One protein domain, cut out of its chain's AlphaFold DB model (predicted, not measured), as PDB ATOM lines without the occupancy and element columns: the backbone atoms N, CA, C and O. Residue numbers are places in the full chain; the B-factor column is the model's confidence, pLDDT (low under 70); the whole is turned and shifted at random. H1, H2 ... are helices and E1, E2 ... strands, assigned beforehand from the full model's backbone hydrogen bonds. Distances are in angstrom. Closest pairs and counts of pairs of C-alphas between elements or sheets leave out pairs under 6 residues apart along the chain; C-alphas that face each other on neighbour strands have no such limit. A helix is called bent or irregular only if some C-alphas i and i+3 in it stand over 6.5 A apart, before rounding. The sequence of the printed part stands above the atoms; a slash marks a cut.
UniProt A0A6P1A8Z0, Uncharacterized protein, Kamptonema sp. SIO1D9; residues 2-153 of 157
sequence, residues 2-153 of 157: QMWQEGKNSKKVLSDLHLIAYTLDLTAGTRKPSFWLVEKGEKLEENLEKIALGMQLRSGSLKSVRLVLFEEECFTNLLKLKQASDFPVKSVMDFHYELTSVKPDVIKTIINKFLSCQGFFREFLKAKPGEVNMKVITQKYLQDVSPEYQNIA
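This is residues 2 to 153 of the 157 residues of an uncharacterized protein of Kamptonema sp. SIO1D9 (UniProt A0A6P1A8Z0). Two small sheets lie on different sides of the domain, E2 with E5 and E1 with E4 and E3; helix H3 packs on the pair E2 and E5. At one end of the longest axis the helical hairpin H6 and H7 packs across H3; at the other end H5 packs with H1 and H2 as a second group of helices. The 152 printed residues hold seven named helices and five named strands, in the order H1 H2 E1 H3 E2 E3 H4 E4 H5 E5 H6 H7, a mixed class; both sheets, ordered E1 - E4 - E3 and E2 - E5, are antiparallel. The whole is compact, with a radius of gyration of the C-alphas of 16.2 A and spans of 44 by 33 by 31 A.

H1, residues 2 to 10, begins at C-alpha 2 (33.851, -60.458, -28.985). H2, residues 16 to 28, is 17.4 A long, and E1 is residues 34 to 36. H3, residues 44 to 59, is the longest helix at 22.8 A and begins at C-alpha 44 (46.226, -50.514, -51.371). E2, residues 64 to 69, is 16.2 A long. E3 is residues 81 to 83, H4 residues 90 to 95 and E4 residues 96 to 99. H5, residues 104 to 116, is 18.3 A long, and E5, residues 120 to 125, is 16.6 A long. H6 is residues 134 to 144; H7, residues 147 to 153, ends at C-alpha 153 (57.177, -42.782, -33.896). H6 and H7 are irregular: C-alphas 140 and 143 are 8.1 A apart, and C-alphas 148 and 151 are 7.2 A apart.

H3 is the hub. It touches H6 about perpendicular, at 85 degrees, through its residues 49 to 53 alone; the closest C-alphas, of Glu 49 and Ile 137, are 6.5 A apart. H6 and H7 form a helical hairpin and only just touch, with 3 pairs of C-alphas within 8 A, the closest those of Thr 138 and Ala 153 at 6.3 A. The closest C-alphas of H3 and E2, of Ala 52 and Val 65, are 5.8 A apart. E2 and E5 run at 162 degrees, with N 65 and O 124 within hydrogen-bond range at 2.8 A. In the other sheet, N 35 and O 97 of E1 and E4 are 2.8 A apart, and N 98 and O 82 of E4 and E3 are 2.8 A apart. H4 only grazes this sheet, with its residues 92 to 95. H5 touches H2 at a steep tilt of 66 degrees, opposite ways, closest at the C-alphas of Leu 19 and Lys 108, 6.3 A. H5 also touches H1, closest at the C-alphas of Lys 8 and Leu 115, 5.5 A. H3 and H5 are apart. Every O i to N i+4 pair is within range in H1, H2, H3 and H5; H6 has 5 of 7, H4 0 of 2 with 2 of 3 O i to N i+3 pairs, and H7 1 of 3 with 3 of 4.

The two C-alphas farthest apart, of Lys 103 and Gly 130, are 45.8 A apart. The printed part has no cut; the link from E2 to E3, 11 residues, is long. The mean pLDDT of the printed part is 77.1, and 44 residues are under 70, among them residues 2 to 15 and 21 to 33.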
ATOM      1  N   GLN A   2      34.732 -59.280 -28.866       52.12
ATOM      2  CA  GLN A   2      33.851 -60.458 -28.985       52.12
ATOM      3  C   GLN A   2      32.562 -60.189 -29.798       52.12
ATOM      4  O   GLN A   2      32.316 -60.882 -30.780       52.12
ATOM      5  N   MET A   3      31.850 -59.091 -29.510       53.44
ATOM      6  CA  MET A   3      30.573 -58.747 -30.171       53.44
ATOM      7  C   MET A   3      30.657 -58.520 -31.693       53.44
ATOM      8  O   MET A   3      29.737 -58.872 -32.422       53.44
ATOM      9  N   TRP A   4      31.762 -57.973 -32.215       55.59
ATOM     10  CA  TRP A   4      31.918 -57.746 -33.665       55.59
ATOM     11  C   TRP A   4      32.118 -59.051 -34.438       55.59
ATOM     12  O   TRP A   4      31.588 -59.233 -35.536       55.59
ATOM     13  N   GLN A   5      32.892 -59.967 -33.853       56.69
ATOM     14  CA  GLN A   5      33.114 -61.292 -34.415       56.69
ATOM     15  C   GLN A   5      31.818 -62.120 -34.338       56.69
ATOM     16  O   GLN A   5      31.490 -62.819 -35.292       56.69
ATOM     17  N   GLU A   6      31.045 -61.978 -33.255       57.78
ATOM     18  CA  GLU A   6      29.704 -62.561 -33.096       57.78
ATOM     19  C   GLU A   6      28.708 -62.025 -34.130       57.78
ATOM     20  O   GLU A   6      28.054 -62.821 -34.802       57.78
ATOM     21  N   GLY A   7      28.650 -60.705 -34.341       57.50
ATOM     22  CA  GLY A   7      27.815 -60.084 -35.371       57.50
ATOM     23  C   GLY A   7      28.101 -60.646 -36.766       57.50
ATOM     24  O   GLY A   7      27.183 -61.124 -37.432       57.50
ATOM     25  N   LYS A   8      29.378 -60.722 -37.164       56.59
ATOM     26  CA  LYS A   8      29.785 -61.337 -38.440       56.59
ATOM     27  C   LYS A   8      29.422 -62.826 -38.521       56.59
ATOM     28  O   LYS A   8      28.890 -63.281 -39.533       56.59
ATOM     29  N   ASN A   9      29.720 -63.596 -37.471       59.12
ATOM     30  CA  ASN A   9      29.478 -65.041 -37.445       59.12
ATOM     31  C   ASN A   9      27.983 -65.372 -37.490       59.12
ATOM     32  O   ASN A   9      27.593 -66.375 -38.082       59.12
ATOM     33  N   SER A  10      27.151 -64.516 -36.897       59.16
ATOM     34  CA  SER A  10      25.706 -64.706 -36.867       59.16
ATOM     35  C   SER A  10      25.055 -64.566 -38.245       59.16
ATOM     36  O   SER A  10      23.967 -65.107 -38.434       59.16
ATOM     37  N   LYS A  11      25.692 -63.853 -39.198       52.94
ATOM     38  CA  LYS A  11      25.114 -63.455 -40.501       52.94
ATOM     39  C   LYS A  11      23.680 -62.905 -40.386       52.94
ATOM     40  O   LYS A  11      22.906 -62.971 -41.339       52.94
ATOM     41  N   LYS A  12      23.299 -62.408 -39.208       53.56
ATOM     42  CA  LYS A  12      21.953 -61.951 -38.870       53.56
ATOM     43  C   LYS A  12      22.021 -60.505 -38.417       53.56
ATOM     44  O   LYS A  12      23.042 -60.033 -37.923       53.56
ATOM     45  N   VAL A  13      20.895 -59.822 -38.594       53.25
ATOM     46  CA  VAL A  13      20.648 -58.509 -38.001       53.25
ATOM     47  C   VAL A  13      20.864 -58.649 -36.497       53.25
ATOM     48  O   VAL A  13      20.260 -59.512 -35.855       53.25
ATOM     49  N   LEU A  14      21.781 -57.854 -35.953       60.53
ATOM     50  CA  LEU A  14      21.982 -57.764 -34.513       60.53
ATOM     51  C   LEU A  14      20.656 -57.420 -33.831       60.53
ATOM     52  O   LEU A  14      19.877 -56.640 -34.371       60.53
ATOM     53  N   SER A  15      20.406 -57.961 -32.636       66.75
ATOM     54  CA  SER A  15      19.231 -57.536 -31.869       66.75
ATOM     55  C   SER A  15      19.258 -56.021 -31.632       66.75
ATOM     56  O   SER A  15      20.331 -55.418 -31.537       66.75
ATOM     57  N   ASP A  16      18.084 -55.406 -31.493       70.12
ATOM     58  CA  ASP A  16      17.970 -53.955 -31.297       70.12
ATOM     59  C   ASP A  16      18.795 -53.451 -30.107       70.12
ATOM     60  O   ASP A  16      19.368 -52.367 -30.170       70.12
ATOM     61  N   LEU A  17      18.943 -54.265 -29.057       68.75
ATOM     62  CA  LEU A  17      19.813 -53.982 -27.911       68.75
ATOM     63  C   LEU A  17      21.288 -53.823 -28.308       68.75
ATOM     64  O   LEU A  17      21.939 -52.877 -27.870       68.75
ATOM     65  N   HIS A  18      21.809 -54.700 -29.169       67.44
ATOM     66  CA  HIS A  18      23.172 -54.571 -29.683       67.44
ATOM     67  C   HIS A  18      23.299 -53.344 -30.590       67.44
ATOM     68  O   HIS A  18      24.263 -52.598 -30.467       67.44
ATOM     69  N   LEU A  19      22.322 -53.083 -31.467       68.31
ATOM     70  CA  LEU A  19      22.319 -51.888 -32.321       68.31
ATOM     71  C   LEU A  19      22.286 -50.589 -31.509       68.31
ATOM     72  O   LEU A  19      22.962 -49.627 -31.872       68.31
ATOM     73  N   ILE A  20      21.529 -50.558 -30.410       70.06
ATOM     74  CA  ILE A  20      21.493 -49.438 -29.466       70.06
ATOM     75  C   ILE A  20      22.853 -49.279 -28.791       70.06
ATOM     76  O   ILE A  20      23.379 -48.172 -28.798       70.06
ATOM     77  N   ALA A  21      23.456 -50.359 -28.286       66.88
ATOM     78  CA  ALA A  21      24.790 -50.313 -27.687       66.88
ATOM     79  C   ALA A  21      25.844 -49.799 -28.683       66.88
ATOM     80  O   ALA A  21      26.599 -48.892 -28.356       66.88
ATOM     81  N   TYR A  22      25.826 -50.276 -29.933       67.69
ATOM     82  CA  TYR A  22      26.711 -49.778 -30.989       67.69
ATOM     83  C   TYR A  22      26.464 -48.309 -31.320       67.69
ATOM     84  O   TYR A  22      27.405 -47.540 -31.493       67.69
ATOM     85  N   THR A  23      25.201 -47.899 -31.411       69.25
ATOM     86  CA  THR A  23      24.847 -46.501 -31.670       69.25
ATOM     87  C   THR A  23      25.317 -45.613 -30.520       69.25
ATOM     88  O   THR A  23      25.870 -44.549 -30.776       69.25
ATOM     89  N   LEU A  24      25.161 -46.057 -29.270       66.69
ATOM     90  CA  LEU A  24      25.652 -45.365 -28.080       66.69
ATOM     91  C   LEU A  24      27.179 -45.305 -28.057       66.69
ATOM     92  O   LEU A  24      27.711 -44.226 -27.861       66.69
ATOM     93  N   ASP A  25      27.900 -46.383 -28.356       63.69
ATOM     94  CA  ASP A  25      29.369 -46.367 -28.425       63.69
ATOM     95  C   ASP A  25      29.886 -45.396 -29.497       63.69
ATOM     96  O   ASP A  25      30.860 -44.677 -29.278       63.69
ATOM     97  N   LEU A  26      29.216 -45.333 -30.650       63.12
ATOM     98  CA  LEU A  26      29.588 -44.436 -31.746       63.12
ATOM     99  C   LEU A  26      29.180 -42.973 -31.514       63.12
ATOM    100  O   LEU A  26      29.718 -42.087 -32.177       63.12
ATOM    101  N   THR A  27      28.224 -42.713 -30.614       59.41
ATOM    102  CA  THR A  27      27.719 -41.360 -30.309       59.41
ATOM    103  C   THR A  27      28.265 -40.793 -28.998       59.41
ATOM    104  O   THR A  27      28.509 -39.593 -28.921       59.41
ATOM    105  N   ALA A  28      28.484 -41.636 -27.986       51.47
ATOM    106  CA  ALA A  28      29.074 -41.312 -26.686       51.47
ATOM    107  C   ALA A  28      30.606 -41.457 -26.683       51.47
ATOM    108  O   ALA A  28      31.288 -40.815 -25.883       51.47
ATOM    109  N   GLY A  29      31.165 -42.268 -27.586       44.38
ATOM    110  CA  GLY A  29      32.595 -42.316 -27.843       44.38
ATOM    111  C   GLY A  29      33.050 -41.001 -28.463       44.38
ATOM    112  O   GLY A  29      32.530 -40.562 -29.482       44.38
ATOM    113  N   THR A  30      34.064 -40.374 -27.880       47.84
ATOM    114  CA  THR A  30      34.696 -39.114 -28.314       47.84
ATOM    115  C   THR A  30      35.330 -39.154 -29.721       47.84
ATOM    116  O   THR A  30      36.169 -38.316 -30.047       47.84
ATOM    117  N   ARG A  31      34.980 -40.133 -30.567       52.25
ATOM    118  CA  ARG A  31      35.549 -40.401 -31.891       52.25
ATOM    119  C   ARG A  31      34.432 -40.813 -32.849       52.25
ATOM    120  O   ARG A  31      33.779 -41.831 -32.633       52.25
ATOM    121  N   LYS A  32      34.230 -40.040 -33.918       57.88
ATOM    122  CA  LYS A  32      33.269 -40.391 -34.970       57.88
ATOM    123  C   LYS A  32      33.737 -41.657 -35.694       57.88
ATOM    124  O   LYS A  32      34.948 -41.851 -35.848       57.88
ATOM    125  N   PRO A  33      32.815 -42.504 -36.182       67.00
ATOM    126  CA  PRO A  33      33.182 -43.599 -37.069       67.00
ATOM    127  C   PRO A  33      33.991 -43.053 -38.253       67.00
ATOM    128  O   PRO A  33      33.522 -42.172 -38.979       67.00
ATOM    129  N   SER A  34      35.221 -43.547 -38.390       73.44
ATOM    130  CA  SER A  34      36.153 -43.167 -39.452       73.44
ATOM    131  C   SER A  34      36.052 -44.148 -40.615       73.44
ATOM    132  O   SER A  34      36.000 -45.359 -40.409       73.44
ATOM    133  N   PHE A  35      36.041 -43.605 -41.824       80.69
ATOM    134  CA  PHE A  35      36.042 -44.312 -43.096       80.69
ATOM    135  C   PHE A  35      37.295 -43.906 -43.861       80.69
ATOM    136  O   PHE A  35      37.653 -42.731 -43.881       80.69
ATOM    137  N   TRP A  36      37.943 -44.868 -44.509       87.25
ATOM    138  CA  TRP A  36      39.069 -44.598 -45.397       87.25
ATOM    139  C   TRP A  36      38.722 -45.099 -46.793       87.25
ATOM    140  O   TRP A  36      38.550 -46.302 -46.987       87.25
ATOM    141  N   LEU A  37      38.579 -44.175 -47.743       87.31
ATOM    142  CA  LEU A  37      38.259 -44.488 -49.137       87.31
ATOM    143  C   LEU A  37      39.558 -44.703 -49.911       87.31
ATOM    144  O   LEU A  37      40.080 -43.800 -50.555       87.31
ATOM    145  N   VAL A  38      40.118 -45.902 -49.785       85.25
ATOM    146  CA  VAL A  38      41.381 -46.261 -50.436       85.25
ATOM    147  C   VAL A  38      41.138 -46.776 -51.854       85.25
ATOM    148  O   VAL A  38      40.273 -47.622 -52.074       85.25
ATOM    149  N   GLU A  39      41.931 -46.302 -52.816       78.88
ATOM    150  CA  GLU A  39      41.899 -46.832 -54.182       78.88
ATOM    151  C   GLU A  39      42.364 -48.295 -54.212       78.88
ATOM    152  O   GLU A  39      43.368 -48.675 -53.596       78.88
ATOM    153  N   LYS A  40      41.636 -49.129 -54.961       76.69
ATOM    154  CA  LYS A  40      42.038 -50.512 -55.232       76.69
ATOM    155  C   LYS A  40      43.203 -50.511 -56.220       76.69
ATOM    156  O   LYS A  40      43.150 -49.831 -57.238       76.69
ATOM    157  N   GLY A  41      44.224 -51.323 -55.956       80.75
ATOM    158  CA  GLY A  41      45.375 -51.473 -56.845       80.75
ATOM    159  C   GLY A  41      46.692 -51.469 -56.082       80.75
ATOM    160  O   GLY A  41      46.741 -51.840 -54.910       80.75
ATOM    161  N   GLU A  42      47.759 -51.038 -56.749       79.00
ATOM    162  CA  GLU A  42      49.143 -51.139 -56.259       79.00
ATOM    163  C   GLU A  42      49.387 -50.383 -54.944       79.00
ATOM    164  O   GLU A  42      50.222 -50.791 -54.140       79.00
ATOM    165  N   LYS A  43      48.614 -49.323 -54.679       86.75
ATOM    166  CA  LYS A  43      48.734 -48.497 -53.467       86.75
ATOM    167  C   LYS A  43      47.924 -49.000 -52.274       86.75
ATOM    168  O   LYS A  43      48.020 -48.416 -51.197       86.75
ATOM    169  N   LEU A  44      47.121 -50.055 -52.434       88.75
ATOM    170  CA  LEU A  44      46.226 -50.514 -51.371       88.75
ATOM    171  C   LEU A  44      47.005 -50.885 -50.105       88.75
ATOM    172  O   LEU A  44      46.671 -50.409 -49.026       88.75
ATOM    173  N   GLU A  45      48.062 -51.688 -50.233       90.56
ATOM    174  CA  GLU A  45      48.844 -52.133 -49.074       90.56
ATOM    175  C   GLU A  45      49.541 -50.957 -48.378       90.56
ATOM    176  O   GLU A  45      49.460 -50.824 -47.160       90.56
ATOM    177  N   GLU A  46      50.136 -50.043 -49.150       92.88
ATOM    178  CA  GLU A  46      50.741 -48.815 -48.620       92.88
ATOM    179  C   GLU A  46      49.726 -47.976 -47.830       92.88
ATOM    180  O   GLU A  46      50.008 -47.542 -46.711       92.88
ATOM    181  N   ASN A  47      48.526 -47.776 -48.379       93.12
ATOM    182  CA  ASN A  47      47.479 -47.013 -47.708       93.12
ATOM    183  C   ASN A  47      47.040 -47.687 -46.400       93.12
ATOM    184  O   ASN A  47      46.868 -47.007 -45.386       93.12
ATOM    185  N   LEU A  48      46.905 -49.017 -46.382       92.56
ATOM    186  CA  LEU A  48      46.550 -49.767 -45.173       92.56
ATOM    187  C   LEU A  48      47.644 -49.696 -44.099       92.56
ATOM    188  O   LEU A  48      47.325 -49.479 -42.927       92.56
ATOM    189  N   GLU A  49      48.917 -49.820 -44.484       93.75
ATOM    190  CA  GLU A  49      50.057 -49.670 -43.572       93.75
ATOM    191  C   GLU A  49      50.057 -48.281 -42.911       93.75
ATOM    192  O   GLU A  49      50.225 -48.160 -41.694       93.75
ATOM    193  N   LYS A  50      49.814 -47.221 -43.693       94.25
ATOM    194  CA  LYS A  50      49.746 -45.839 -43.199       94.25
ATOM    195  C   LYS A  50      48.556 -45.595 -42.269       94.25
ATOM    196  O   LYS A  50      48.716 -44.943 -41.233       94.25
ATOM    197  N   ILE A  51      47.381 -46.149 -42.585       92.81
ATOM    198  CA  ILE A  51      46.215 -46.115 -41.685       92.81
ATOM    199  C   ILE A  51      46.573 -46.794 -40.358       92.81
ATOM    200  O   ILE A  51      46.374 -46.210 -39.289       92.81
ATOM    201  N   ALA A  52      47.142 -48.003 -40.413       91.56
ATOM    202  CA  ALA A  52      47.526 -48.753 -39.223       91.56
ATOM    203  C   ALA A  52      48.560 -48.000 -38.374       91.56
ATOM    204  O   ALA A  52      48.421 -47.933 -37.149       91.56
ATOM    205  N   LEU A  53      49.542 -47.357 -39.014       92.81
ATOM    206  CA  LEU A  53      50.516 -46.491 -38.353       92.81
ATOM    207  C   LEU A  53      49.847 -45.341 -37.613       92.81
ATOM    208  O   LEU A  53      50.106 -45.152 -36.424       92.81
ATOM    209  N   GLY A  54      48.952 -44.603 -38.265       91.75
ATOM    210  CA  GLY A  54      48.270 -43.498 -37.602       91.75
ATOM    211  C   GLY A  54      47.368 -43.954 -36.453       91.75
ATOM    212  O   GLY A  54      47.378 -43.335 -35.388       91.75
ATOM    213  N   MET A  55      46.661 -45.081 -36.590       89.19
ATOM    214  CA  MET A  55      45.884 -45.660 -35.484       89.19
ATOM    215  C   MET A  55      46.772 -46.042 -34.297       89.19
ATOM    216  O   MET A  55      46.442 -45.740 -33.144       89.19
ATOM    217  N   GLN A  56      47.920 -46.663 -34.573       87.44
ATOM    218  CA  GLN A  56      48.894 -47.021 -33.554       87.44
ATOM    219  C   GLN A  56      49.435 -45.766 -32.856       87.44
ATOM    220  O   GLN A  56      49.437 -45.734 -31.627       87.44
ATOM    221  N   LEU A  57      49.841 -44.728 -33.599       89.38
ATOM    222  CA  LEU A  57      50.372 -43.463 -33.063       89.38
ATOM    223  C   LEU A  57      49.357 -42.722 -32.187       89.38
ATOM    224  O   LEU A  57      49.718 -42.250 -31.111       89.38
ATOM    225  N   ARG A  58      48.081 -42.688 -32.594       86.19
ATOM    226  CA  ARG A  58      46.992 -42.086 -31.803       86.19
ATOM    227  C   ARG A  58      46.700 -42.827 -30.503       86.19
ATOM    228  O   ARG A  58      46.268 -42.210 -29.535       86.19
ATOM    229  N   SER A  59      46.865 -44.147 -30.483       84.12
ATOM    230  CA  SER A  59      46.536 -44.950 -29.301       84.12
ATOM    231  C   SER A  59      47.735 -45.241 -28.397       84.12
ATOM    232  O   SER A  59      47.544 -45.461 -27.207       84.12
ATOM    233  N   GLY A  60      48.948 -45.346 -28.944       77.12
ATOM    234  CA  GLY A  60      50.197 -45.677 -28.244       77.12
ATOM    235  C   GLY A  60      50.333 -47.124 -27.734       77.12
ATOM    236  O   GLY A  60      51.448 -47.638 -27.594       77.12
ATOM    237  N   SER A  61      49.222 -47.820 -27.486       78.44
ATOM    238  CA  SER A  61      49.181 -49.064 -26.702       78.44
ATOM    239  C   SER A  61      48.597 -50.283 -27.426       78.44
ATOM    240  O   SER A  61      48.606 -51.373 -26.854       78.44
ATOM    241  N   LEU A  62      48.135 -50.152 -28.675       79.94
ATOM    242  CA  LEU A  62      47.527 -51.277 -29.402       79.94
ATOM    243  C   LEU A  62      48.561 -52.382 -29.650       79.94
ATOM    244  O   LEU A  62      49.695 -52.097 -30.033       79.94
ATOM    245  N   LYS A  63      48.178 -53.641 -29.408       81.19
ATOM    246  CA  LYS A  63      49.006 -54.825 -29.710       81.19
ATOM    247  C   LYS A  63      48.937 -55.206 -31.190       81.19
ATOM    248  O   LYS A  63      49.917 -55.707 -31.738       81.19
ATOM    249  N   SER A  64      47.797 -54.947 -31.821       82.31
ATOM    250  CA  SER A  64      47.587 -55.064 -33.258       82.31
ATOM    251  C   SER A  64      46.530 -54.067 -33.722       82.31
ATOM    252  O   SER A  64      45.693 -53.615 -32.933       82.31
ATOM    253  N   VAL A  65      46.582 -53.720 -35.004       83.88
ATOM    254  CA  VAL A  65      45.539 -52.986 -35.716       83.88
ATOM    255  C   VAL A  65      44.941 -53.928 -36.746       83.88
ATOM    256  O   VAL A  65      45.655 -54.470 -37.586       83.88
ATOM    257  N   ARG A  66      43.626 -54.131 -36.690       82.25
ATOM    258  CA  ARG A  66      42.902 -54.961 -37.652       82.25
ATOM    259  C   ARG A  66      41.943 -54.087 -38.442       82.25
ATOM    260  O   ARG A  66      41.040 -53.488 -37.864       82.25
ATOM    261  N   LEU A  67      42.149 -54.031 -39.749       84.94
ATOM    262  CA  LEU A  67      41.324 -53.294 -40.695       84.94
ATOM    263  C   LEU A  67      40.387 -54.260 -41.419       84.94
ATOM    264  O   LEU A  67      40.752 -55.403 -41.712       84.94
ATOM    265  N   VAL A  68      39.172 -53.790 -41.690       81.31
ATOM    266  CA  VAL A  68      38.164 -54.515 -42.467       81.31
ATOM    267  C   VAL A  68      37.876 -53.708 -43.719       81.31
ATOM    268  O   VAL A  68      37.528 -52.534 -43.627       81.31
ATOM    269  N   LEU A  69      38.048 -54.341 -44.872       84.38
ATOM    270  CA  LEU A  69      37.851 -53.738 -46.178       84.38
ATOM    271  C   LEU A  69      36.522 -54.202 -46.756       84.38
ATOM    272  O   LEU A  69      36.219 -55.395 -46.726       84.38
ATOM    273  N   PHE A  70      35.779 -53.263 -47.324       83.62
ATOM    274  CA  PHE A  70      34.524 -53.503 -48.024       83.62
ATOM    275  C   PHE A  70      34.589 -52.878 -49.410       83.62
ATOM    276  O   PHE A  70      35.339 -51.928 -49.629       83.62
ATOM    277  N   GLU A  71      33.782 -53.398 -50.328       81.62
ATOM    278  CA  GLU A  71      33.586 -52.765 -51.630       81.62
ATOM    279  C   GLU A  71      32.735 -51.498 -51.476       81.62
ATOM    280  O   GLU A  71      31.845 -51.435 -50.626       81.62
ATOM    281  N   GLU A  72      33.011 -50.474 -52.285       76.25
ATOM    282  CA  GLU A  72      32.369 -49.157 -52.176       76.25
ATOM    283  C   GLU A  72      30.838 -49.233 -52.293       76.25
ATOM    284  O   GLU A  72      30.120 -48.565 -51.543       76.25
ATOM    285  N   GLU A  73      30.339 -50.121 -53.160       78.44
ATOM    286  CA  GLU A  73      28.911 -50.394 -53.374       78.44
ATOM    287  C   GLU A  73      28.152 -50.768 -52.093       78.44
ATOM    288  O   GLU A  73      26.942 -50.534 -51.973       78.44
ATOM    289  N   CYS A  74      28.863 -51.260 -51.075       74.50
ATOM    290  CA  CYS A  74      28.277 -51.532 -49.772       74.50
ATOM    291  C   CYS A  74      27.676 -50.254 -49.156       74.50
ATOM    292  O   CYS A  74      26.676 -50.333 -48.439       74.50
ATOM    293  N   PHE A  75      28.203 -49.061 -49.466       74.69
ATOM    294  CA  PHE A  75      27.875 -47.821 -48.755       74.69
ATOM    295  C   PHE A  75      27.455 -46.625 -49.628       74.69
ATOM    296  O   PHE A  75      27.062 -45.603 -49.064       74.69
ATOM    297  N   THR A  76      27.433 -46.751 -50.961       66.38
ATOM    298  CA  THR A  76      27.216 -45.651 -51.935       66.38
ATOM    299  C   THR A  76      25.990 -44.763 -51.666       66.38
ATOM    300  O   THR A  76      26.019 -43.571 -51.946       66.38
ATOM    301  N   ASN A  77      24.928 -45.297 -51.050       66.12
ATOM    302  CA  ASN A  77      23.673 -44.566 -50.809       66.12
ATOM    303  C   ASN A  77      23.480 -44.066 -49.365       66.12
ATOM    304  O   ASN A  77      22.414 -43.551 -49.038       66.12
ATOM    305  N   LEU A  78      24.454 -44.269 -48.470       63.00
ATOM    306  CA  LEU A  78      24.233 -44.095 -47.028       63.00
ATOM    307  C   LEU A  78      24.988 -42.937 -46.380       63.00
ATOM    308  O   LEU A  78      24.697 -42.614 -45.226       63.00
ATOM    309  N   LEU A  79      25.971 -42.336 -47.053       64.56
ATOM    310  CA  LEU A  79      26.994 -41.579 -46.341       64.56
ATOM    311  C   LEU A  79      27.056 -40.105 -46.757       64.56
ATOM    312  O   LEU A  79      27.485 -39.763 -47.854       64.56
ATOM    313  N   LYS A  80      26.720 -39.213 -45.817       69.00
ATOM    314  CA  LYS A  80      27.264 -37.848 -45.805       69.00
ATOM    315  C   LYS A  80      28.615 -37.876 -45.097       69.00
ATOM    316  O   LYS A  80      28.714 -37.710 -43.877       69.00
ATOM    317  N   LEU A  81      29.650 -38.146 -45.880       73.12
ATOM    318  CA  LEU A  81      31.032 -38.118 -45.427       73.12
ATOM    319  C   LEU A  81      31.539 -36.678 -45.375       73.12
ATOM    320  O   LEU A  81      31.321 -35.902 -46.303       73.12
ATOM    321  N   LYS A  82      32.244 -36.333 -44.298       77.88
ATOM    322  CA  LYS A  82      33.095 -35.142 -44.254       77.88
ATOM    323  C   LYS A  82      34.529 -35.606 -44.139       77.88
ATOM    324  O   LYS A  82      34.819 -36.469 -43.318       77.88
ATOM    325  N   GLN A  83      35.412 -35.019 -44.930       83.75
ATOM    326  CA  GLN A  83      36.835 -35.290 -44.810       83.75
ATOM    327  C   GLN A  83      37.319 -34.943 -43.397       83.75
ATOM    328  O   GLN A  83      36.953 -33.900 -42.838       83.75
ATOM    329  N   ALA A  84      38.081 -35.855 -42.800       81.31
ATOM    330  CA  ALA A  84      38.708 -35.635 -41.512       81.31
ATOM    331  C   ALA A  84      39.769 -34.538 -41.650       81.31
ATOM    332  O   ALA A  84      40.455 -34.443 -42.665       81.31
ATOM    333  N   SER A  85      39.895 -33.694 -40.630       80.50
ATOM    334  CA  SER A  85      40.851 -32.582 -40.640       80.50
ATOM    335  C   SER A  85      42.191 -32.928 -39.998       80.50
ATOM    336  O   SER A  85      43.111 -32.119 -40.052       80.50
ATOM    337  N   ASP A  86      42.292 -34.081 -39.339       84.12
ATOM    338  CA  ASP A  86      43.481 -34.469 -38.600       84.12
ATOM    339  C   ASP A  86      43.726 -35.983 -38.675       84.12
ATOM    340  O   ASP A  86      42.832 -36.809 -38.478       84.12
ATOM    341  N   PHE A  87      44.979 -36.360 -38.926       89.62
ATOM    342  CA  PHE A  87      45.468 -37.724 -38.757       89.62
ATOM    343  C   PHE A  87      46.998 -37.723 -38.564       89.62
ATOM    344  O   PHE A  87      47.675 -36.832 -39.081       89.62
ATOM    345  N   PRO A  88      47.588 -38.696 -37.837       91.44
ATOM    346  CA  PRO A  88      49.031 -38.698 -37.578       91.44
ATOM    347  C   PRO A  88      49.918 -38.878 -38.809       91.44
ATOM    348  O   PRO A  88      51.093 -38.529 -38.754       91.44
ATOM    349  N   VAL A  89      49.378 -39.446 -39.886       92.81
ATOM    350  CA  VAL A  89      50.071 -39.651 -41.164       92.81
ATOM    351  C   VAL A  89      49.395 -38.762 -42.199       92.81
ATOM    352  O   VAL A  89      48.193 -38.908 -42.422       92.81
ATOM    353  N   LYS A  90      50.139 -37.825 -42.794       90.12
ATOM    354  CA  LYS A  90      49.542 -36.726 -43.565       90.12
ATOM    355  C   LYS A  90      48.811 -37.214 -44.804       90.12
ATOM    356  O   LYS A  90      47.665 -36.830 -45.005       90.12
ATOM    357  N   SER A  91      49.434 -38.095 -45.585       91.50
ATOM    358  CA  SER A  91      48.819 -38.605 -46.818       91.50
ATOM    359  C   SER A  91      47.521 -39.393 -46.590       91.50
ATOM    360  O   SER A  91      46.722 -39.534 -47.508       91.50
ATOM    361  N   VAL A  92      47.257 -39.866 -45.364       91.75
ATOM    362  CA  VAL A  92      45.988 -40.532 -45.028       91.75
ATOM    363  C   VAL A  92      44.820 -39.551 -44.984       91.75
ATOM    364  O   VAL A  92      43.684 -39.950 -45.228       91.75
ATOM    365  N   MET A  93      45.073 -38.268 -44.702       87.19
ATOM    366  CA  MET A  93      44.020 -37.251 -44.621       87.19
ATOM    367  C   MET A  93      43.287 -37.069 -45.956       87.19
ATOM    368  O   MET A  93      42.095 -36.767 -45.960       87.19
ATOM    369  N   ASP A  94      43.962 -37.322 -47.079       88.38
ATOM    370  CA  ASP A  94      43.395 -37.181 -48.426       88.38
ATOM    371  C   ASP A  94      42.241 -38.156 -48.685       88.38
ATOM    372  O   ASP A  94      41.361 -37.879 -49.496       88.38
ATOM    373  N   PHE A  95      42.208 -39.275 -47.958       88.88
ATOM    374  CA  PHE A  95      41.192 -40.313 -48.097       88.88
ATOM    375  C   PHE A  95      40.522 -40.700 -46.773       88.88
ATOM    376  O   PHE A  95      39.794 -41.694 -46.715       88.88
ATOM    377  N   HIS A  96      40.748 -39.941 -45.698       88.88
ATOM    378  CA  HIS A  96      40.117 -40.152 -44.397       88.88
ATOM    379  C   HIS A  96      38.865 -39.291 -44.275       88.88
ATOM    380  O   HIS A  96      38.901 -38.066 -44.361       88.88
ATOM    381  N   TYR A  97      37.746 -39.950 -44.020       83.81
ATOM    382  CA  TYR A  97      36.447 -39.338 -43.835       83.81
ATOM    383  C   TYR A  97      35.842 -39.753 -42.500       83.81
ATOM    384  O   TYR A  97      36.074 -40.844 -41.986       83.81
ATOM    385  N   GLU A  98      35.002 -38.893 -41.954       78.12
ATOM    386  CA  GLU A  98      34.177 -39.179 -40.793       78.12
ATOM    387  C   GLU A  98      32.705 -39.056 -41.167       78.12
ATOM    388  O   GLU A  98      32.312 -38.232 -42.003       78.12
ATOM    389  N   LEU A  99      31.859 -39.834 -40.493       71.75
ATOM    390  CA  LEU A  99      30.420 -39.609 -40.582       71.75
ATOM    391  C   LEU A  99      30.064 -38.261 -39.965       71.75
ATOM    392  O   LEU A  99      30.355 -37.994 -38.797       71.75
ATOM    393  N   THR A 100      29.378 -37.427 -40.744       63.12
ATOM    394  CA  THR A 100      28.788 -36.184 -40.248       63.12
ATOM    395  C   THR A 100      27.277 -36.251 -40.322       63.12
ATOM    396  O   THR A 100      26.714 -36.626 -41.341       63.12
ATOM    397  N   SER A 101      26.621 -35.853 -39.229       57.34
ATOM    398  CA  SER A 101      25.177 -35.982 -39.017       57.34
ATOM    399  C   SER A 101      24.724 -37.430 -38.829       57.34
ATOM    400  O   SER A 101      24.489 -38.189 -39.763       57.34
ATOM    401  N   VAL A 102      24.580 -37.805 -37.565       59.19
ATOM    402  CA  VAL A 102      24.201 -39.148 -37.148       59.19
ATOM    403  C   VAL A 102      22.807 -39.113 -36.546       59.19
ATOM    404  O   VAL A 102      22.618 -39.128 -35.333       59.19
ATOM    405  N   LYS A 103      21.794 -39.070 -37.417       67.31
ATOM    406  CA  LYS A 103      20.485 -39.578 -36.998       67.31
ATOM    407  C   LYS A 103      20.694 -41.049 -36.605       67.31
ATOM    408  O   LYS A 103      21.322 -41.766 -37.391       67.31
ATOM    409  N   PRO A 104      20.197 -41.512 -35.445       70.50
ATOM    410  CA  PRO A 104      20.374 -42.894 -34.998       70.50
ATOM    411  C   PRO A 104      20.047 -43.936 -36.078       70.50
ATOM    412  O   PRO A 104      20.769 -44.918 -36.221       70.50
ATOM    413  N   ASP A 105      19.036 -43.683 -36.910       74.25
ATOM    414  CA  ASP A 105      18.627 -44.595 -37.988       74.25
ATOM    415  C   ASP A 105      19.669 -44.737 -39.110       74.25
ATOM    416  O   ASP A 105      19.832 -45.815 -39.684       74.25
ATOM    417  N   VAL A 106      20.437 -43.678 -39.389       74.19
ATOM    418  CA  VAL A 106      21.540 -43.723 -40.361       74.19
ATOM    419  C   VAL A 106      22.694 -44.553 -39.798       74.19
ATOM    420  O   VAL A 106      23.203 -45.427 -40.498       74.19
ATOM    421  N   ILE A 107      23.050 -44.365 -38.517       73.38
ATOM    422  CA  ILE A 107      24.068 -45.201 -37.854       73.38
ATOM    423  C   ILE A 107      23.636 -46.669 -37.873       73.38
ATOM    424  O   ILE A 107      24.418 -47.524 -38.282       73.38
ATOM    425  N   LYS A 108      22.394 -46.971 -37.475       74.94
ATOM    426  CA  LYS A 108      21.863 -48.342 -37.468       74.94
ATOM    427  C   LYS A 108      21.965 -48.993 -38.843       74.94
ATOM    428  O   LYS A 108      22.392 -50.140 -38.946       74.94
ATOM    429  N   THR A 109      21.623 -48.259 -39.901       76.62
ATOM    430  CA  THR A 109      21.718 -48.760 -41.277       76.62
ATOM    431  C   THR A 109      23.167 -49.070 -41.659       76.62
ATOM    432  O   THR A 109      23.436 -50.127 -42.226       76.62
ATOM    433  N   ILE A 110      24.114 -48.202 -41.296       75.81
ATOM    434  CA  ILE A 110      25.550 -48.409 -41.537       75.81
ATOM    435  C   ILE A 110      26.078 -49.617 -40.755       75.81
ATOM    436  O   ILE A 110      26.768 -50.447 -41.341       75.81
ATOM    437  N   ILE A 111      25.729 -49.755 -39.470       75.06
ATOM    438  CA  ILE A 111      26.110 -50.917 -38.648       75.06
ATOM    439  C   ILE A 111      25.567 -52.201 -39.279       75.06
ATOM    440  O   ILE A 111      26.315 -53.156 -39.472       75.06
ATOM    441  N   ASN A 112      24.285 -52.218 -39.653       75.12
ATOM    442  CA  ASN A 112      23.668 -53.379 -40.287       75.12
ATOM    443  C   ASN A 112      24.371 -53.755 -41.591       75.12
ATOM    444  O   ASN A 112      24.666 -54.929 -41.801       75.12
ATOM    445  N   LYS A 113      24.688 -52.770 -42.440       76.25
ATOM    446  CA  LYS A 113      25.440 -53.008 -43.674       76.25
ATOM    447  C   LYS A 113      26.852 -53.519 -43.409       76.25
ATOM    448  O   LYS A 113      27.265 -54.491 -44.028       76.25
ATOM    449  N   PHE A 114      27.575 -52.918 -42.470       75.00
ATOM    450  CA  PHE A 114      28.918 -53.357 -42.086       75.00
ATOM    451  C   PHE A 114      28.935 -54.828 -41.645       75.00
ATOM    452  O   PHE A 114      29.852 -55.570 -41.983       75.00
ATOM    453  N   LEU A 115      27.913 -55.262 -40.908       72.56
ATOM    454  CA  LEU A 115      27.824 -56.623 -40.379       72.56
ATOM    455  C   LEU A 115      27.333 -57.650 -41.397       72.56
ATOM    456  O   LEU A 115      27.714 -58.817 -41.308       72.56
ATOM    457  N   SER A 116      26.488 -57.237 -42.345       72.56
ATOM    458  CA  SER A 116      25.977 -58.117 -43.399       72.56
ATOM    459  C   SER A 116      26.933 -58.252 -44.588       72.56
ATOM    460  O   SER A 116      26.884 -59.263 -45.289       72.56
ATOM    461  N   CYS A 117      27.819 -57.276 -44.809       70.25
ATOM    462  CA  CYS A 117      28.789 -57.316 -45.898       70.25
ATOM    463  C   CYS A 117      29.955 -58.268 -45.593       70.25
ATOM    464  O   CYS A 117      30.527 -58.288 -44.500       70.25
ATOM    465  N   GLN A 118      30.357 -59.049 -46.597       70.94
ATOM    466  CA  GLN A 118      31.522 -59.924 -46.497       70.94
ATOM    467  C   GLN A 118      32.797 -59.134 -46.810       70.94
ATOM    468  O   GLN A 118      33.214 -59.039 -47.957       70.94
ATOM    469  N   GLY A 119      33.408 -58.554 -45.777       74.00
ATOM    470  CA  GLY A 119      34.677 -57.839 -45.906       74.00
ATOM    471  C   GLY A 119      35.923 -58.727 -45.799       74.00
ATOM    472  O   GLY A 119      35.896 -59.822 -45.218       74.00
ATOM    473  N   PHE A 120      37.048 -58.207 -46.293       80.12
ATOM    474  CA  PHE A 120      38.378 -58.806 -46.139       80.12
ATOM    475  C   PHE A 120      39.117 -58.189 -44.954       80.12
ATOM    476  O   PHE A 120      39.019 -56.993 -44.700       80.12
ATOM    477  N   PHE A 121      39.881 -59.005 -44.229       79.56
ATOM    478  CA  PHE A 121      40.630 -58.547 -43.061       79.56
ATOM    479  C   PHE A 121      42.106 -58.397 -43.395       79.56
ATOM    480  O   PHE A 121      42.704 -59.252 -44.058       79.56
ATOM    481  N   ARG A 122      42.693 -57.328 -42.869       84.81
ATOM    482  CA  ARG A 122      44.137 -57.125 -42.823       84.81
ATOM    483  C   ARG A 122      44.537 -56.796 -41.401       84.81
ATOM    484  O   ARG A 122      43.867 -56.014 -40.730       84.81
ATOM    485  N   GLU A 123      45.570 -57.466 -40.919       85.31
ATOM    486  CA  GLU A 123      46.046 -57.322 -39.551       85.31
ATOM    487  C   GLU A 123      47.505 -56.882 -39.559       85.31
ATOM    488  O   GLU A 123      48.340 -57.477 -40.232       85.31
ATOM    489  N   PHE A 124      47.785 -55.846 -38.778       83.88
ATOM    490  CA  PHE A 124      49.096 -55.253 -38.592       83.88
ATOM    491  C   PHE A 124      49.488 -55.423 -37.130       83.88
ATOM    492  O   PHE A 124      48.856 -54.874 -36.224       83.88
ATOM    493  N   LEU A 125      50.519 -56.221 -36.877       83.88
ATOM    494  CA  LEU A 125      50.959 -56.546 -35.526       83.88
ATOM    495  C   LEU A 125      51.998 -55.533 -35.045       83.88
ATOM    496  O   LEU A 125      52.909 -55.163 -35.789       83.88
ATOM    497  N   LYS A 126      51.907 -55.110 -33.776       77.75
ATOM    498  CA  LYS A 126      52.863 -54.154 -33.194       77.75
ATOM    499  C   LYS A 126      54.294 -54.687 -33.257       77.75
ATOM    500  O   LYS A 126      55.206 -53.980 -33.673       77.75
ATOM    501  N   ALA A 127      54.476 -55.936 -32.846       72.38
ATOM    502  CA  ALA A 127      55.747 -56.631 -32.904       72.38
ATOM    503  C   ALA A 127      55.482 -58.118 -33.135       72.38
ATOM    504  O   ALA A 127      54.865 -58.776 -32.297       72.38
ATOM    505  N   LYS A 128      55.957 -58.637 -34.267       67.94
ATOM    506  CA  LYS A 128      56.078 -60.073 -34.509       67.94
ATOM    507  C   LYS A 128      57.418 -60.336 -35.206       67.94
ATOM    508  O   LYS A 128      57.681 -59.708 -36.235       67.94
ATOM    509  N   PRO A 129      58.297 -61.174 -34.626       59.56
ATOM    510  CA  PRO A 129      59.569 -61.527 -35.250       59.56
ATOM    511  C   PRO A 129      59.349 -62.199 -36.612       59.56
ATOM    512  O   PRO A 129      58.484 -63.062 -36.727       59.56
ATOM    513  N   GLY A 130      60.132 -61.812 -37.622       59.12
ATOM    514  CA  GLY A 130      60.105 -62.432 -38.955       59.12
ATOM    515  C   GLY A 130      58.997 -61.956 -39.906       59.12
ATOM    516  O   GLY A 130      58.941 -62.439 -41.030       59.12
ATOM    517  N   GLU A 131      58.152 -61.004 -39.500       67.56
ATOM    518  CA  GLU A 131      57.082 -60.435 -40.335       67.56
ATOM    519  C   GLU A 131      57.166 -58.902 -40.392       67.56
ATOM    520  O   GLU A 131      57.708 -58.262 -39.482       67.56
ATOM    521  N   VAL A 132      56.599 -58.305 -41.451       64.25
ATOM    522  CA  VAL A 132      56.366 -56.854 -41.516       64.25
ATOM    523  C   VAL A 132      55.498 -56.476 -40.320       64.25
ATOM    524  O   VAL A 132      54.385 -56.966 -40.147       64.25
ATOM    525  N   ASN A 133      56.040 -55.632 -39.454       80.75
ATOM    526  CA  ASN A 133      55.396 -55.216 -38.217       80.75
ATOM    527  C   ASN A 133      55.436 -53.693 -38.099       80.75
ATOM    528  O   ASN A 133      56.089 -53.002 -38.887       80.75
ATOM    529  N   MET A 134      54.749 -53.160 -37.091       85.75
ATOM    530  CA  MET A 134      54.612 -51.712 -36.943       85.75
ATOM    531  C   MET A 134      55.948 -50.970 -36.846       85.75
ATOM    532  O   MET A 134      55.997 -49.813 -37.250       85.75
ATOM    533  N   LYS A 135      57.038 -51.599 -36.387       86.31
ATOM    534  CA  LYS A 135      58.372 -50.977 -36.393       86.31
ATOM    535  C   LYS A 135      58.887 -50.750 -37.818       86.31
ATOM    536  O   LYS A 135      59.300 -49.638 -38.133       86.31
ATOM    537  N   VAL A 136      58.805 -51.762 -38.685       89.69
ATOM    538  CA  VAL A 136      59.212 -51.656 -40.103       89.69
ATOM    539  C   VAL A 136      58.360 -50.615 -40.832       89.69
ATOM    540  O   VAL A 136      58.887 -49.746 -41.522       89.69
ATOM    541  N   ILE A 137      57.044 -50.646 -40.607       91.31
ATOM    542  CA  ILE A 137      56.099 -49.672 -41.171       91.31
ATOM    543  C   ILE A 137      56.431 -48.249 -40.693       91.31
ATOM    544  O   ILE A 137      56.461 -47.313 -41.490       91.31
ATOM    545  N   THR A 138      56.737 -48.077 -39.402       91.12
ATOM    546  CA  THR A 138      57.108 -46.770 -38.835       91.12
ATOM    547  C   THR A 138      58.388 -46.232 -39.471       91.12
ATOM    548  O   THR A 138      58.439 -45.055 -39.812       91.12
ATOM    549  N   GLN A 139      59.405 -47.077 -39.675       92.50
ATOM    550  CA  GLN A 139      60.638 -46.687 -40.367       92.50
ATOM    551  C   GLN A 139      60.365 -46.255 -41.814       92.50
ATOM    552  O   GLN A 139      60.857 -45.212 -42.241       92.50
ATOM    553  N   LYS A 140      59.546 -47.026 -42.542       94.25
ATOM    554  CA  LYS A 140      59.195 -46.783 -43.950       94.25
ATOM    555  C   LYS A 140      58.497 -45.436 -44.161       94.25
ATOM    556  O   LYS A 140      58.816 -44.735 -45.117       94.25
ATOM    557  N   TYR A 141      57.588 -45.054 -43.263       95.19
ATOM    558  CA  TYR A 141      56.744 -43.860 -43.427       95.19
ATOM    559  C   TYR A 141      57.035 -42.727 -42.440       95.19
ATOM    560  O   TYR A 141      56.239 -41.797 -42.335       95.19
ATOM    561  N   LEU A 142      58.166 -42.750 -41.726       93.94
ATOM    562  CA  LEU A 142      58.485 -41.746 -40.699       93.94
ATOM    563  C   LEU A 142      58.390 -40.300 -41.216       93.94
ATOM    564  O   LEU A 142      57.956 -39.413 -40.485       93.94
ATOM    565  N   GLN A 143      58.780 -40.066 -42.470       93.94
ATOM    566  CA  GLN A 143      58.759 -38.735 -43.091       93.94
ATOM    567  C   GLN A 143      57.338 -38.212 -43.354       93.94
ATOM    568  O   GLN A 143      57.126 -37.003 -43.409       93.94
ATOM    569  N   ASP A 144      56.362 -39.112 -43.480       94.44
ATOM    570  CA  ASP A 144      54.945 -38.788 -43.687       94.44
ATOM    571  C   ASP A 144      54.200 -38.578 -42.351       94.44
ATOM    572  O   ASP A 144      53.057 -38.119 -42.311       94.44
ATOM    573  N   VAL A 145      54.850 -38.889 -41.221       94.69
ATOM    574  CA  VAL A 145      54.298 -38.659 -39.883       94.69
ATOM    575  C   VAL A 145      54.337 -37.168 -39.547       94.69
ATOM    576  O   VAL A 145      55.383 -36.510 -39.611       94.69
ATOM    577  N   SER A 146      53.187 -36.640 -39.128       92.81
ATOM    578  CA  SER A 146      53.027 -35.260 -38.678       92.81
ATOM    579  C   SER A 146      53.980 -34.932 -37.517       92.81
ATOM    580  O   SER A 146      54.177 -35.779 -36.639       92.81
ATOM    581  N   PRO A 147      54.561 -33.713 -37.461       92.94
ATOM    582  CA  PRO A 147      55.593 -33.353 -36.481       92.94
ATOM    583  C   PRO A 147      55.235 -33.682 -35.026       92.94
ATOM    584  O   PRO A 147      56.073 -34.190 -34.285       92.94
ATOM    585  N   GLU A 148      53.975 -33.472 -34.642       92.12
ATOM    586  CA  GLU A 148      53.459 -33.751 -33.296       92.12
ATOM    587  C   GLU A 148      53.564 -35.233 -32.877       92.12
ATOM    588  O   GLU A 148      53.734 -35.526 -31.694       92.12
ATOM    589  N   TYR A 149      53.555 -36.174 -33.833       92.12
ATOM    590  CA  TYR A 149      53.668 -37.615 -33.570       92.12
ATOM    591  C   TYR A 149      55.069 -38.186 -33.831       92.12
ATOM    592  O   TYR A 149      55.334 -39.330 -33.456       92.12
ATOM    593  N   GLN A 150      55.999 -37.427 -34.422       91.94
ATOM    594  CA  GLN A 150      57.320 -37.957 -34.790       91.94
ATOM    595  C   GLN A 150      58.131 -38.448 -33.587       91.94
ATOM    596  O   GLN A 150      58.820 -39.461 -33.679       91.94
ATOM    597  N   ASN A 151      58.034 -37.774 -32.439       89.88
ATOM    598  CA  ASN A 151      58.723 -38.209 -31.221       89.88
ATOM    599  C   ASN A 151      58.175 -39.538 -30.685       89.88
ATOM    600  O   ASN A 151      58.920 -40.308 -30.083       89.88
ATOM    601  N   ILE A 152      56.889 -39.823 -30.907       89.06
ATOM    602  CA  ILE A 152      56.275 -41.110 -30.555       89.06
ATOM    603  C   ILE A 152      56.751 -42.179 -31.540       89.06
ATOM    604  O   ILE A 152      57.224 -43.225 -31.106       89.06
ATOM    605  N   ALA A 153      56.710 -41.884 -32.842       88.19
ATOM    606  CA  ALA A 153      57.177 -42.782 -33.896       88.19
ATOM    607  C   ALA A 153      58.646 -43.200 -33.694       88.19
ATOM    608  O   ALA A 153      58.969 -44.386 -33.723       88.19
TER     609      ALA A 153